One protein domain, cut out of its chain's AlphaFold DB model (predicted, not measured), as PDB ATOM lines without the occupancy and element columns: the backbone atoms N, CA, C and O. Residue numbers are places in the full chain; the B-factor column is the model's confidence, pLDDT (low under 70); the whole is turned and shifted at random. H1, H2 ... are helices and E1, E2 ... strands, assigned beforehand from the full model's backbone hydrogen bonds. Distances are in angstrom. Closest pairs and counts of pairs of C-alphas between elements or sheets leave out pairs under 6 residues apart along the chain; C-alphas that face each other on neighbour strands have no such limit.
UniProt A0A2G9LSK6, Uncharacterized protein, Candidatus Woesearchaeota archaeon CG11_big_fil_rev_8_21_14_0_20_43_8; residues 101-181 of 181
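This is residues 101 to 181 of the 181 residues of an uncharacterized protein of Candidatus Woesearchaeota archaeon CG11_big_fil_rev_8_21_14_0_20_43_8 (UniProt A0A2G9LSK6). Two hairpins, E1 with E2 and E5 with E6, join side by side into a strongly twisted, curled sheet, and a small arm, the hairpin of E3 and E4, continues from E2, its tip at residues 137 to 142 sticking out. The short helix H1 only grazes the sheet, and the long unnamed stretch 147 to 165 leads from the arm back to E5. The printed part has 81 residues, with H1 and then six strands, E1 to E6; the larger sheet has the order E1, E2, E6, E5, antiparallel throughout. The class is mostly strand, with under half of the residues in named elements; the whole is compact, with a radius of gyration of the C-alphas of 13.0 A and spans of 40 by 28 by 25 A.

H1 is residues 107 to 111, beginning at C-alpha (176.210, 127.680, 133.073). E1 is residues 118 to 122, 11.8 A, and E2 residues 125 to 131, 17.7 A. E3 is residues 133 to 135 and E4 residues 144 to 146. E5 is residues 166 to 172, 15.3 A, and E6 residues 175 to 180, 15.4 A, ending at C-alpha (169.911, 129.420, 120.539).

E1 and E2 stand at 130 degrees, with N 120 and O 127 2.9 A apart. E2 and E6 have N 130 and O 178 at 2.8 A; E6 and E5 have N 170 and O 177 at 2.9 A. E2 runs on into E3 at 32 degrees, and E3 and E4 have N 134 and O 145 at 3.4 A. H1 grazes the sheet with residues 109 to 110; its O i to N i+4 pair is within hydrogen-bond range.

The C-alphas farthest apart, of Asp 102 and Pro 139, are 41.6 A apart. The printed part has no cut, and the link E4 to E5 is long. Confidence is under 70 at residues 107 to 115, 134 to 146 and 159 to 163.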
ATOM      1  N   SER A 101     175.273 143.699 128.976       83.31
ATOM      2  CA  SER A 101     175.752 143.519 130.351       83.31
ATOM      3  C   SER A 101     174.665 143.070 131.321       83.31
ATOM      4  O   SER A 101     174.994 142.530 132.377       83.31
ATOM      5  N   ASP A 102     173.396 143.266 130.966       79.00
ATOM      6  CA  ASP A 102     172.261 142.794 131.761       79.00
ATOM      7  C   ASP A 102     172.046 141.287 131.573       79.00
ATOM      8  O   ASP A 102     171.395 140.628 132.388       79.00
ATOM      9  N   CYS A 103     172.635 140.723 130.515       84.12
ATOM     10  CA  CYS A 103     172.463 139.338 130.142       84.12
ATOM     11  C   CYS A 103     173.518 138.435 130.769       84.12
ATOM     12  O   CYS A 103     174.715 138.513 130.492       84.12
ATOM     13  N   TRP A 104     173.045 137.493 131.580       80.62
ATOM     14  CA  TRP A 104     173.873 136.429 132.125       80.62
ATOM     15  C   TRP A 104     173.830 135.186 131.230       80.62
ATOM     16  O   TRP A 104     172.793 134.858 130.650       80.62
ATOM     17  N   THR A 105     174.958 134.486 131.094       78.94
ATOM     18  CA  THR A 105     175.029 133.235 130.323       78.94
ATOM     19  C   THR A 105     174.812 132.033 131.230       78.94
ATOM     20  O   THR A 105     175.646 131.792 132.109       78.94
ATOM     21  N   PRO A 106     173.738 131.246 131.009       71.94
ATOM     22  CA  PRO A 106     173.476 130.066 131.812       71.94
ATOM     23  C   PRO A 106     174.656 129.096 131.777       71.94
ATOM     24  O   PRO A 106     175.146 128.728 130.707       71.94
ATOM     25  N   MET A 107     175.089 128.626 132.952       69.06
ATOM     26  CA  MET A 107     176.210 127.680 133.073       69.06
ATOM     27  C   MET A 107     176.026 126.414 132.227       69.06
ATOM     28  O   MET A 107     177.008 125.856 131.741       69.06
ATOM     29  N   GLY A 108     174.781 125.986 131.989       66.81
ATOM     30  CA  GLY A 108     174.474 124.864 131.099       66.81
ATOM     31  C   GLY A 108     175.060 125.029 129.691       66.81
ATOM     32  O   GLY A 108     175.632 124.076 129.159       66.81
ATOM     33  N   TYR A 109     175.014 126.242 129.130       69.81
ATOM     34  CA  TYR A 109     175.609 126.551 127.823       69.81
ATOM     35  C   TYR A 109     177.131 126.709 127.888       69.81
ATOM     36  O   TYR A 109     177.809 126.457 126.900       69.81
ATOM     37  N   LEU A 110     177.699 127.061 129.043       69.12
ATOM     38  CA  LEU A 110     179.155 127.168 129.204       69.12
ATOM     39  C   LEU A 110     179.839 125.800 129.347       69.12
ATOM     40  O   LEU A 110     181.017 125.661 129.033       69.12
ATOM     41  N   ILE A 111     179.110 124.782 129.808       68.00
ATOM     42  CA  ILE A 111     179.651 123.432 130.030       68.00
ATOM     43  C   ILE A 111     179.520 122.550 128.781       68.00
ATOM     44  O   ILE A 111     180.362 121.683 128.547       68.00
ATOM     45  N   ARG A 112     178.457 122.722 127.989       59.00
ATOM     46  CA  ARG A 112     178.057 121.734 126.969       59.00
ATOM     47  C   ARG A 112     178.649 121.929 125.582       59.00
ATOM     48  O   ARG A 112     178.400 121.111 124.702       59.00
ATOM     49  N   SER A 113     179.395 122.997 125.365       54.81
ATOM     50  CA  SER A 113     179.231 123.675 124.097       54.81
ATOM     51  C   SER A 113     180.587 124.052 123.501       54.81
ATOM     52  O   SER A 113     181.368 124.790 124.090       54.81
ATOM     53  N   SER A 114     180.895 123.468 122.339       63.78
ATOM     54  CA  SER A 114     182.190 123.584 121.641       63.78
ATOM     55  C   SER A 114     182.444 124.963 121.024       63.78
ATOM     56  O   SER A 114     183.527 125.215 120.498       63.78
ATOM     57  N   CYS A 115     181.443 125.837 121.056       67.56
ATOM     58  CA  CYS A 115     181.517 127.193 120.537       67.56
ATOM     59  C   CYS A 115     181.649 128.214 121.680       67.56
ATOM     60  O   CYS A 115     181.257 127.940 122.812       67.56
ATOM     61  N   PRO A 116     182.199 129.407 121.415       74.31
ATOM     62  CA  PRO A 116     182.236 130.486 122.392       74.31
ATOM     63  C   PRO A 116     180.861 131.169 122.454       74.31
ATOM     64  O   PRO A 116     180.601 132.113 121.712       74.31
ATOM     65  N   PHE A 117     179.967 130.657 123.301       83.50
ATOM     66  CA  PHE A 117     178.645 131.252 123.523       83.50
ATOM     67  C   PHE A 117     178.763 132.554 124.310       83.50
ATOM     68  O   PHE A 117     179.608 132.684 125.199       83.50
ATOM     69  N   ALA A 118     177.876 133.492 124.009       86.56
ATOM     70  CA  ALA A 118     177.665 134.702 124.789       86.56
ATOM     71  C   ALA A 118     176.165 134.913 124.982       86.56
ATOM     72  O   ALA A 118     175.370 134.448 124.169       86.56
ATOM     73  N   SER A 119     175.770 135.621 126.036       88.94
ATOM     74  CA  SER A 119     174.415 136.166 126.110       88.94
ATOM     75  C   SER A 119     174.428 137.595 125.593       88.94
ATOM     76  O   SER A 119     175.278 138.388 125.998       88.94
ATOM     77  N   LYS A 120     173.506 137.902 124.686       90.88
ATOM     78  CA  LYS A 120     173.347 139.216 124.063       90.88
ATOM     79  C   LYS A 120     171.931 139.719 124.266       90.88
ATOM     80  O   LYS A 120     170.996 138.919 124.316       90.88
ATOM     81  N   CYS A 121     171.793 141.033 124.367       89.50
ATOM     82  CA  CYS A 121     170.498 141.675 124.427       89.50
ATOM     83  C   CYS A 121     169.985 141.928 123.009       89.50
ATOM     84  O   CYS A 121     170.456 142.830 122.321       89.50
ATOM     85  N   ILE A 122     169.039 141.106 122.560       86.94
ATOM     86  CA  ILE A 122     168.464 141.166 121.213       86.94
ATOM     87  C   ILE A 122     166.959 141.342 121.368       86.94
ATOM     88  O   ILE A 122     166.319 140.577 122.082       86.94
ATOM     89  N   ASP A 123     166.402 142.377 120.739       86.31
ATOM     90  CA  ASP A 123     164.980 142.731 120.846       86.31
ATOM     91  C   ASP A 123     164.495 142.902 122.302       86.31
ATOM     92  O   ASP A 123     163.397 142.487 122.671       86.31
ATOM     93  N   ASN A 124     165.329 143.535 123.141       84.12
ATOM     94  CA  ASN A 124     165.131 143.713 124.589       84.12
ATOM     95  C   ASN A 124     165.011 142.395 125.372       84.12
ATOM     96  O   ASN A 124     164.419 142.367 126.454       84.12
ATOM     97  N   GLN A 125     165.552 141.300 124.835       85.00
ATOM     98  CA  GLN A 125     165.554 139.983 125.459       85.00
ATOM     99  C   GLN A 125     166.959 139.380 125.451       85.00
ATOM    100  O   GLN A 125     167.680 139.410 124.453       85.00
ATOM    101  N   CYS A 126     167.360 138.797 126.576       85.31
ATOM    102  CA  CYS A 126     168.616 138.080 126.673       85.31
ATOM    103  C   CYS A 126     168.512 136.763 125.919       85.31
ATOM    104  O   CYS A 126     167.787 135.848 126.312       85.31
ATOM    105  N   ARG A 127     169.284 136.674 124.844       87.00
ATOM    106  CA  ARG A 127     169.395 135.496 123.995       87.00
ATOM    107  C   ARG A 127     170.799 134.933 124.097       87.00
ATOM    108  O   ARG A 127     171.781 135.677 124.089       87.00
ATOM    109  N   VAL A 128     170.903 133.610 124.176       86.56
ATOM    110  CA  VAL A 128     172.193 132.937 124.038       86.56
ATOM    111  C   VAL A 128     172.521 132.880 122.556       86.56
ATOM    112  O   VAL A 128     171.729 132.399 121.749       86.56
ATOM    113  N   VAL A 129     173.694 133.381 122.198       88.75
ATOM    114  CA  VAL A 129     174.163 133.437 120.822       88.75
ATOM    115  C   VAL A 129     175.454 132.659 120.642       88.75
ATOM    116  O   VAL A 129     176.305 132.586 121.533       88.75
ATOM    117  N   CYS A 130     175.601 132.081 119.458       87.62
ATOM    118  CA  CYS A 130     176.781 131.355 119.030       87.62
ATOM    119  C   CYS A 130     177.329 131.992 117.753       87.62
ATOM    120  O   CYS A 130     176.607 132.062 116.759       87.62
ATOM    121  N   PRO A 131     178.596 132.423 117.717       86.88
ATOM    122  CA  PRO A 131     179.155 132.991 116.505       86.88
ATOM    123  C   PRO A 131     179.235 131.948 115.393       86.88
ATOM    124  O   PRO A 131     179.653 130.807 115.610       86.88
ATOM    125  N   LEU A 132     178.853 132.364 114.189       83.56
ATOM    126  CA  LEU A 132     178.971 131.558 112.988       83.56
ATOM    127  C   LEU A 132     180.367 131.714 112.395       83.56
ATOM    128  O   LEU A 132     180.881 132.819 112.194       83.56
ATOM    129  N   PHE A 133     180.987 130.576 112.106       76.12
ATOM    130  CA  PHE A 133     182.241 130.529 111.376       76.12
ATOM    131  C   PHE A 133     181.919 130.335 109.901       76.12
ATOM    132  O   PHE A 133     181.351 129.313 109.511       76.12
ATOM    133  N   ASN A 134     182.308 131.302 109.070       65.44
ATOM    134  CA  ASN A 134     182.266 131.098 107.632       65.44
ATOM    135  C   ASN A 134     183.386 130.122 107.276       65.44
ATOM    136  O   ASN A 134     184.568 130.475 107.267       65.44
ATOM    137  N   HIS A 135     183.021 128.882 106.964       58.09
ATOM    138  CA  HIS A 135     183.896 128.026 106.182       58.09
ATOM    139  C   HIS A 135     183.918 128.603 104.771       58.09
ATOM    140  O   HIS A 135     182.998 128.381 103.986       58.09
ATOM    141  N   ALA A 136     184.945 129.393 104.453       49.62
ATOM    142  CA  ALA A 136     185.170 129.804 103.080       49.62
ATOM    143  C   ALA A 136     185.190 128.538 102.209       49.62
ATOM    144  O   ALA A 136     185.999 127.637 102.436       49.62
ATOM    145  N   ALA A 137     184.301 128.459 101.218       46.50
ATOM    146  CA  ALA A 137     184.264 127.391 100.219       46.50
ATOM    147  C   ALA A 137     185.439 127.519  99.221       46.50
ATOM    148  O   ALA A 137     185.263 127.476  98.005       46.50
ATOM    149  N   GLY A 138     186.645 127.743  99.744       51.50
ATOM    150  CA  GLY A 138     187.902 127.836  99.018       51.50
ATOM    151  C   GLY A 138     188.857 126.705  99.423       51.50
ATOM    152  O   GLY A 138     188.678 126.084 100.468       51.50
ATOM    153  N   PRO A 139     189.886 126.417  98.609       52.44
ATOM    154  CA  PRO A 139     190.822 125.310  98.833       52.44
ATOM    155  C   PRO A 139     191.688 125.444 100.103       52.44
ATOM    156  O   PRO A 139     192.343 124.476 100.485       52.44
ATOM    157  N   ASP A 140     191.669 126.597 100.776       49.78
ATOM    158  CA  ASP A 140     192.375 126.841 102.036       49.78
ATOM    159  C   ASP A 140     191.457 126.594 103.247       49.78
ATOM    160  O   ASP A 140     190.991 127.505 103.928       49.78
ATOM    161  N   VAL A 141     191.221 125.314 103.536       53.75
ATOM    162  CA  VAL A 141     190.304 124.784 104.574       53.75
ATOM    163  C   VAL A 141     190.729 125.089 106.029       53.75
ATOM    164  O   VAL A 141     190.160 124.546 106.969       53.75
ATOM    165  N   ASN A 142     191.736 125.941 106.241       53.75
ATOM    166  CA  ASN A 142     192.343 126.201 107.554       53.75
ATOM    167  C   ASN A 142     192.121 127.623 108.086       53.75
ATOM    168  O   ASN A 142     192.721 127.999 109.093       53.75
ATOM    169  N   GLN A 143     191.273 128.422 107.441       49.59
ATOM    170  CA  GLN A 143     190.945 129.765 107.908       49.59
ATOM    171  C   GLN A 143     189.455 129.866 108.253       49.59
ATOM    172  O   GLN A 143     188.632 130.271 107.439       49.59
ATOM    173  N   SER A 144     189.111 129.491 109.487       54.75
ATOM    174  CA  SER A 144     187.840 129.888 110.099       54.75
ATOM    175  C   SER A 144     187.933 131.366 110.457       54.75
ATOM    176  O   SER A 144     188.530 131.726 111.472       54.75
ATOM    177  N   TYR A 145     187.383 132.231 109.610       56.78
ATOM    178  CA  TYR A 145     187.191 133.634 109.957       56.78
ATOM    179  C   TYR A 145     185.820 133.814 110.608       56.78
ATOM    180  O   TYR A 145     184.838 133.187 110.201       56.78
ATOM    181  N   HIS A 146     185.761 134.679 111.621       62.31
ATOM    182  CA  HIS A 146     184.494 135.215 112.104       62.31
ATOM    183  C   HIS A 146     183.802 135.887 110.919       62.31
ATOM    184  O   HIS A 146     184.390 136.756 110.274       62.31
ATOM    185  N   ALA A 147     182.598 135.428 110.590       72.19
ATOM    186  CA  ALA A 147     181.794 136.028 109.542       72.19
ATOM    187  C   ALA A 147     181.397 137.438 109.994       72.19
ATOM    188  O   ALA A 147     180.534 137.585 110.857       72.19
ATOM    189  N   SER A 148     182.084 138.460 109.485       84.00
ATOM    190  CA  SER A 148     181.646 139.843 109.649       84.00
ATOM    191  C   SER A 148     180.446 140.107 108.746       84.00
ATOM    192  O   SER A 148     180.408 139.585 107.631       84.00
ATOM    193  N   CYS A 149     179.519 140.932 109.205       88.94
ATOM    194  CA  CYS A 149     178.309 141.313 108.480       88.94
ATOM    195  C   CYS A 149     177.999 142.788 108.724       88.94
ATOM    196  O   CYS A 149     178.389 143.330 109.759       88.94
ATOM    197  N   ASP A 150     177.293 143.406 107.785       89.75
ATOM    198  CA  ASP A 150     176.685 144.726 107.950       89.75
ATOM    199  C   ASP A 150     175.160 144.594 108.153       89.75
ATOM    200  O   ASP A 150     174.544 145.415 108.833       89.75
ATOM    201  N   GLU A 151     174.553 143.538 107.601       89.25
ATOM    202  CA  GLU A 151     173.127 143.218 107.710       89.25
ATOM    203  C   GLU A 151     172.875 141.705 107.847       89.25
ATOM    204  O   GLU A 151     173.727 140.879 107.519       89.25
ATOM    205  N   ASP A 152     171.687 141.315 108.326       86.56
ATOM    206  CA  ASP A 152     171.321 139.902 108.541       86.56
ATOM    207  C   ASP A 152     171.437 139.045 107.268       86.56
ATOM    208  O   ASP A 152     171.745 137.856 107.345       86.56
ATOM    209  N   SER A 153     171.225 139.640 106.089       86.31
ATOM    210  CA  SER A 153     171.352 138.976 104.782       86.31
ATOM    211  C   SER A 153     172.776 138.547 104.434       86.31
ATOM    212  O   SER A 153     172.942 137.675 103.578       86.31
ATOM    213  N   ASP A 154     173.789 139.110 105.091       85.19
ATOM    214  CA  ASP A 154     175.183 138.697 104.913       85.19
ATOM    215  C   ASP A 154     175.474 137.352 105.598       85.19
ATOM    216  O   ASP A 154     176.483 136.694 105.314       85.19
ATOM    217  N   CYS A 155     174.591 136.922 106.503       86.44
ATOM    218  CA  CYS A 155     174.755 135.708 107.278       86.44
ATOM    219  C   CYS A 155     174.157 134.497 106.556       86.44
ATOM    220  O   CYS A 155     172.956 134.395 106.317       86.44
ATOM    221  N   VAL A 156     175.014 133.523 106.238       85.31
ATOM    222  CA  VAL A 156     174.589 132.258 105.624       85.31
ATOM    223  C   VAL A 156     174.134 131.291 106.711       85.31
ATOM    224  O   VAL A 156     174.945 130.664 107.392       85.31
ATOM    225  N   CYS A 157     172.820 131.147 106.857       80.94
ATOM    226  CA  CYS A 157     172.212 130.390 107.955       80.94
ATOM    227  C   CYS A 157     171.675 129.019 107.562       80.94
ATOM    228  O   CYS A 157     171.114 128.304 108.391       80.94
ATOM    229  N   ASP A 158     171.884 128.631 106.305       77.94
ATOM    230  CA  ASP A 158     171.393 127.384 105.717       77.94
ATOM    231  C   ASP A 158     171.817 126.139 106.509       77.94
ATOM    232  O   ASP A 158     171.107 125.136 106.516       77.94
ATOM    233  N   MET A 159     172.948 126.205 107.222       67.94
ATOM    234  CA  MET A 159     173.445 125.105 108.059       67.94
ATOM    235  C   MET A 159     172.694 124.939 109.390       67.94
ATOM    236  O   MET A 159     172.845 123.905 110.037       67.94
ATOM    237  N   LEU A 160     171.901 125.927 109.813       68.62
ATOM    238  CA  LEU A 160     171.150 125.894 111.075       68.62
ATOM    239  C   LEU A 160     169.705 125.424 110.879       68.62
ATOM    240  O   LEU A 160     169.108 124.853 111.798       68.62
ATOM    241  N   TYR A 161     169.153 125.643 109.680       55.97
ATOM    242  CA  TYR A 161     167.792 125.253 109.325       55.97
ATOM    243  C   TYR A 161     167.624 123.728 109.403       55.97
ATOM    244  O   TYR A 161     168.131 122.979 108.571       55.97
ATOM    245  N   GLY A 162     166.881 123.270 110.416       60.88
ATOM    246  CA  GLY A 162     166.579 121.854 110.661       60.88
ATOM    247  C   GLY A 162     167.171 121.283 111.951       60.88
ATOM    248  O   GLY A 162     166.828 120.162 112.322       60.88
ATOM    249  N   SER A 163     168.014 122.037 112.657       64.94
ATOM    250  CA  SER A 163     168.383 121.697 114.033       64.94
ATOM    251  C   SER A 163     167.280 122.135 115.002       64.94
ATOM    252  O   SER A 163     166.665 123.189 114.836       64.94
ATOM    253  N   GLU A 164     167.007 121.330 116.026       70.62
ATOM    254  CA  GLU A 164     166.034 121.707 117.059       70.62
ATOM    255  C   GLU A 164     166.591 122.783 118.008       70.62
ATOM    256  O   GLU A 164     165.807 123.477 118.653       70.62
ATOM    257  N   GLU A 165     167.916 122.969 118.021       71.19
ATOM    258  CA  GLU A 165     168.673 123.789 118.978       71.19
ATOM    259  C   GLU A 165     168.707 125.293 118.645       71.19
ATOM    260  O   GLU A 165     168.828 126.104 119.559       71.19
ATOM    261  N   TYR A 166     168.569 125.691 117.374       76.38
ATOM    262  CA  TYR A 166     168.624 127.105 116.975       76.38
ATOM    263  C   TYR A 166     167.233 127.663 116.643       76.38
ATOM    264  O   TYR A 166     166.385 126.984 116.053       76.38
ATOM    265  N   GLU A 167     166.989 128.908 117.045       80.06
ATOM    266  CA  GLU A 167     165.763 129.652 116.750       80.06
ATOM    267  C   GLU A 167     165.895 130.411 115.431       80.06
ATOM    268  O   GLU A 167     165.067 130.270 114.532       80.06
ATOM    269  N   THR A 168     166.966 131.194 115.318       87.12
ATOM    270  CA  THR A 168     167.240 132.066 114.179       87.12
ATOM    271  C   THR A 168     168.740 132.339 114.068       87.12
ATOM    272  O   THR A 168     169.551 131.841 114.849       87.12
ATOM    273  N   CYS A 169     169.124 133.136 113.086       89.38
ATOM    274  CA  CYS A 169     170.450 133.706 112.943       89.38
ATOM    275  C   CYS A 169     170.323 135.180 112.544       89.38
ATOM    276  O   CYS A 169     169.291 135.591 112.012       89.38
ATOM    277  N   GLY A 170     171.381 135.954 112.745       89.12
ATOM    278  CA  GLY A 170     171.420 137.340 112.299       89.12
ATOM    279  C   GLY A 170     172.780 137.979 112.511       89.12
ATOM    280  O   GLY A 170     173.710 137.357 113.039       89.12
ATOM    281  N   CYS A 171     172.886 139.227 112.081       89.88
ATOM    282  CA  CYS A 171     174.040 140.072 112.279       89.88
ATOM    283  C   CYS A 171     173.927 140.809 113.615       89.88
ATOM    284  O   CYS A 171     173.089 141.689 113.795       89.88
ATOM    285  N   VAL A 172     174.801 140.468 114.562       89.38
ATOM    286  CA  VAL A 172     174.845 141.080 115.896       89.38
ATOM    287  C   VAL A 172     176.248 141.633 116.113       89.38
ATOM    288  O   VAL A 172     177.229 140.903 116.005       89.38
ATOM    289  N   ASP A 173     176.363 142.935 116.381       89.00
ATOM    290  CA  ASP A 173     177.645 143.644 116.549       89.00
ATOM    291  C   ASP A 173     178.641 143.460 115.387       89.00
ATOM    292  O   ASP A 173     179.851 143.327 115.588       89.00
ATOM    293  N   ASN A 174     178.139 143.489 114.150       90.50
ATOM    294  CA  ASN A 174     178.897 143.228 112.918       90.50
ATOM    295  C   ASN A 174     179.468 141.804 112.823       90.50
ATOM    296  O   ASN A 174     180.477 141.571 112.151       90.50
ATOM    297  N   GLN A 175     178.851 140.848 113.515       90.12
ATOM    298  CA  GLN A 175     179.228 139.446 113.479       90.12
ATOM    299  C   GLN A 175     177.997 138.557 113.295       90.12
ATOM    300  O   GLN A 175     176.996 138.704 113.992       90.12
ATOM    301  N   CYS A 176     178.077 137.584 112.389       89.50
ATOM    302  CA  CYS A 176     176.997 136.620 112.222       89.50
ATOM    303  C   CYS A 176     176.925 135.689 113.426       89.50
ATOM    304  O   CYS A 176     177.908 135.022 113.777       89.50
ATOM    305  N   MET A 177     175.748 135.610 114.036       90.19
ATOM    306  CA  MET A 177     175.487 134.765 115.190       90.19
ATOM    307  C   MET A 177     174.211 133.945 114.992       90.19
ATOM    308  O   MET A 177     173.246 134.396 114.383       90.19
ATOM    309  N   ALA A 178     174.215 132.723 115.514       89.44
ATOM    310  CA  ALA A 178     173.034 131.894 115.685       89.44
ATOM    311  C   ALA A 178     172.419 132.170 117.058       89.44
ATOM    312  O   ALA A 178     173.131 132.126 118.060       89.44
ATOM    313  N   VAL A 179     171.114 132.414 117.102       86.88
ATOM    314  CA  VAL A 179     170.331 132.521 118.335       86.88
ATOM    315  C   VAL A 179     169.878 131.123 118.742       86.88
ATOM    316  O   VAL A 179     169.261 130.402 117.953       86.88
ATOM    317  N   VAL A 180     170.223 130.730 119.961       82.25
ATOM    318  CA  VAL A 180     169.911 129.420 120.539       82.25
ATOM    319  C   VAL A 180     168.575 129.497 121.277       82.25
ATOM    320  O   VAL A 180     168.290 130.519 121.904       82.25
ATOM    321  N   LYS A 181     167.775 128.429 121.186       72.69
ATOM    322  CA  LYS A 181     166.541 128.280 121.973       72.69
ATOM    323  C   LYS A 181     166.824 127.960 123.436       72.69
ATOM    324  O   LYS A 181     167.873 127.327 123.716       72.69
TER     325      LYS A 181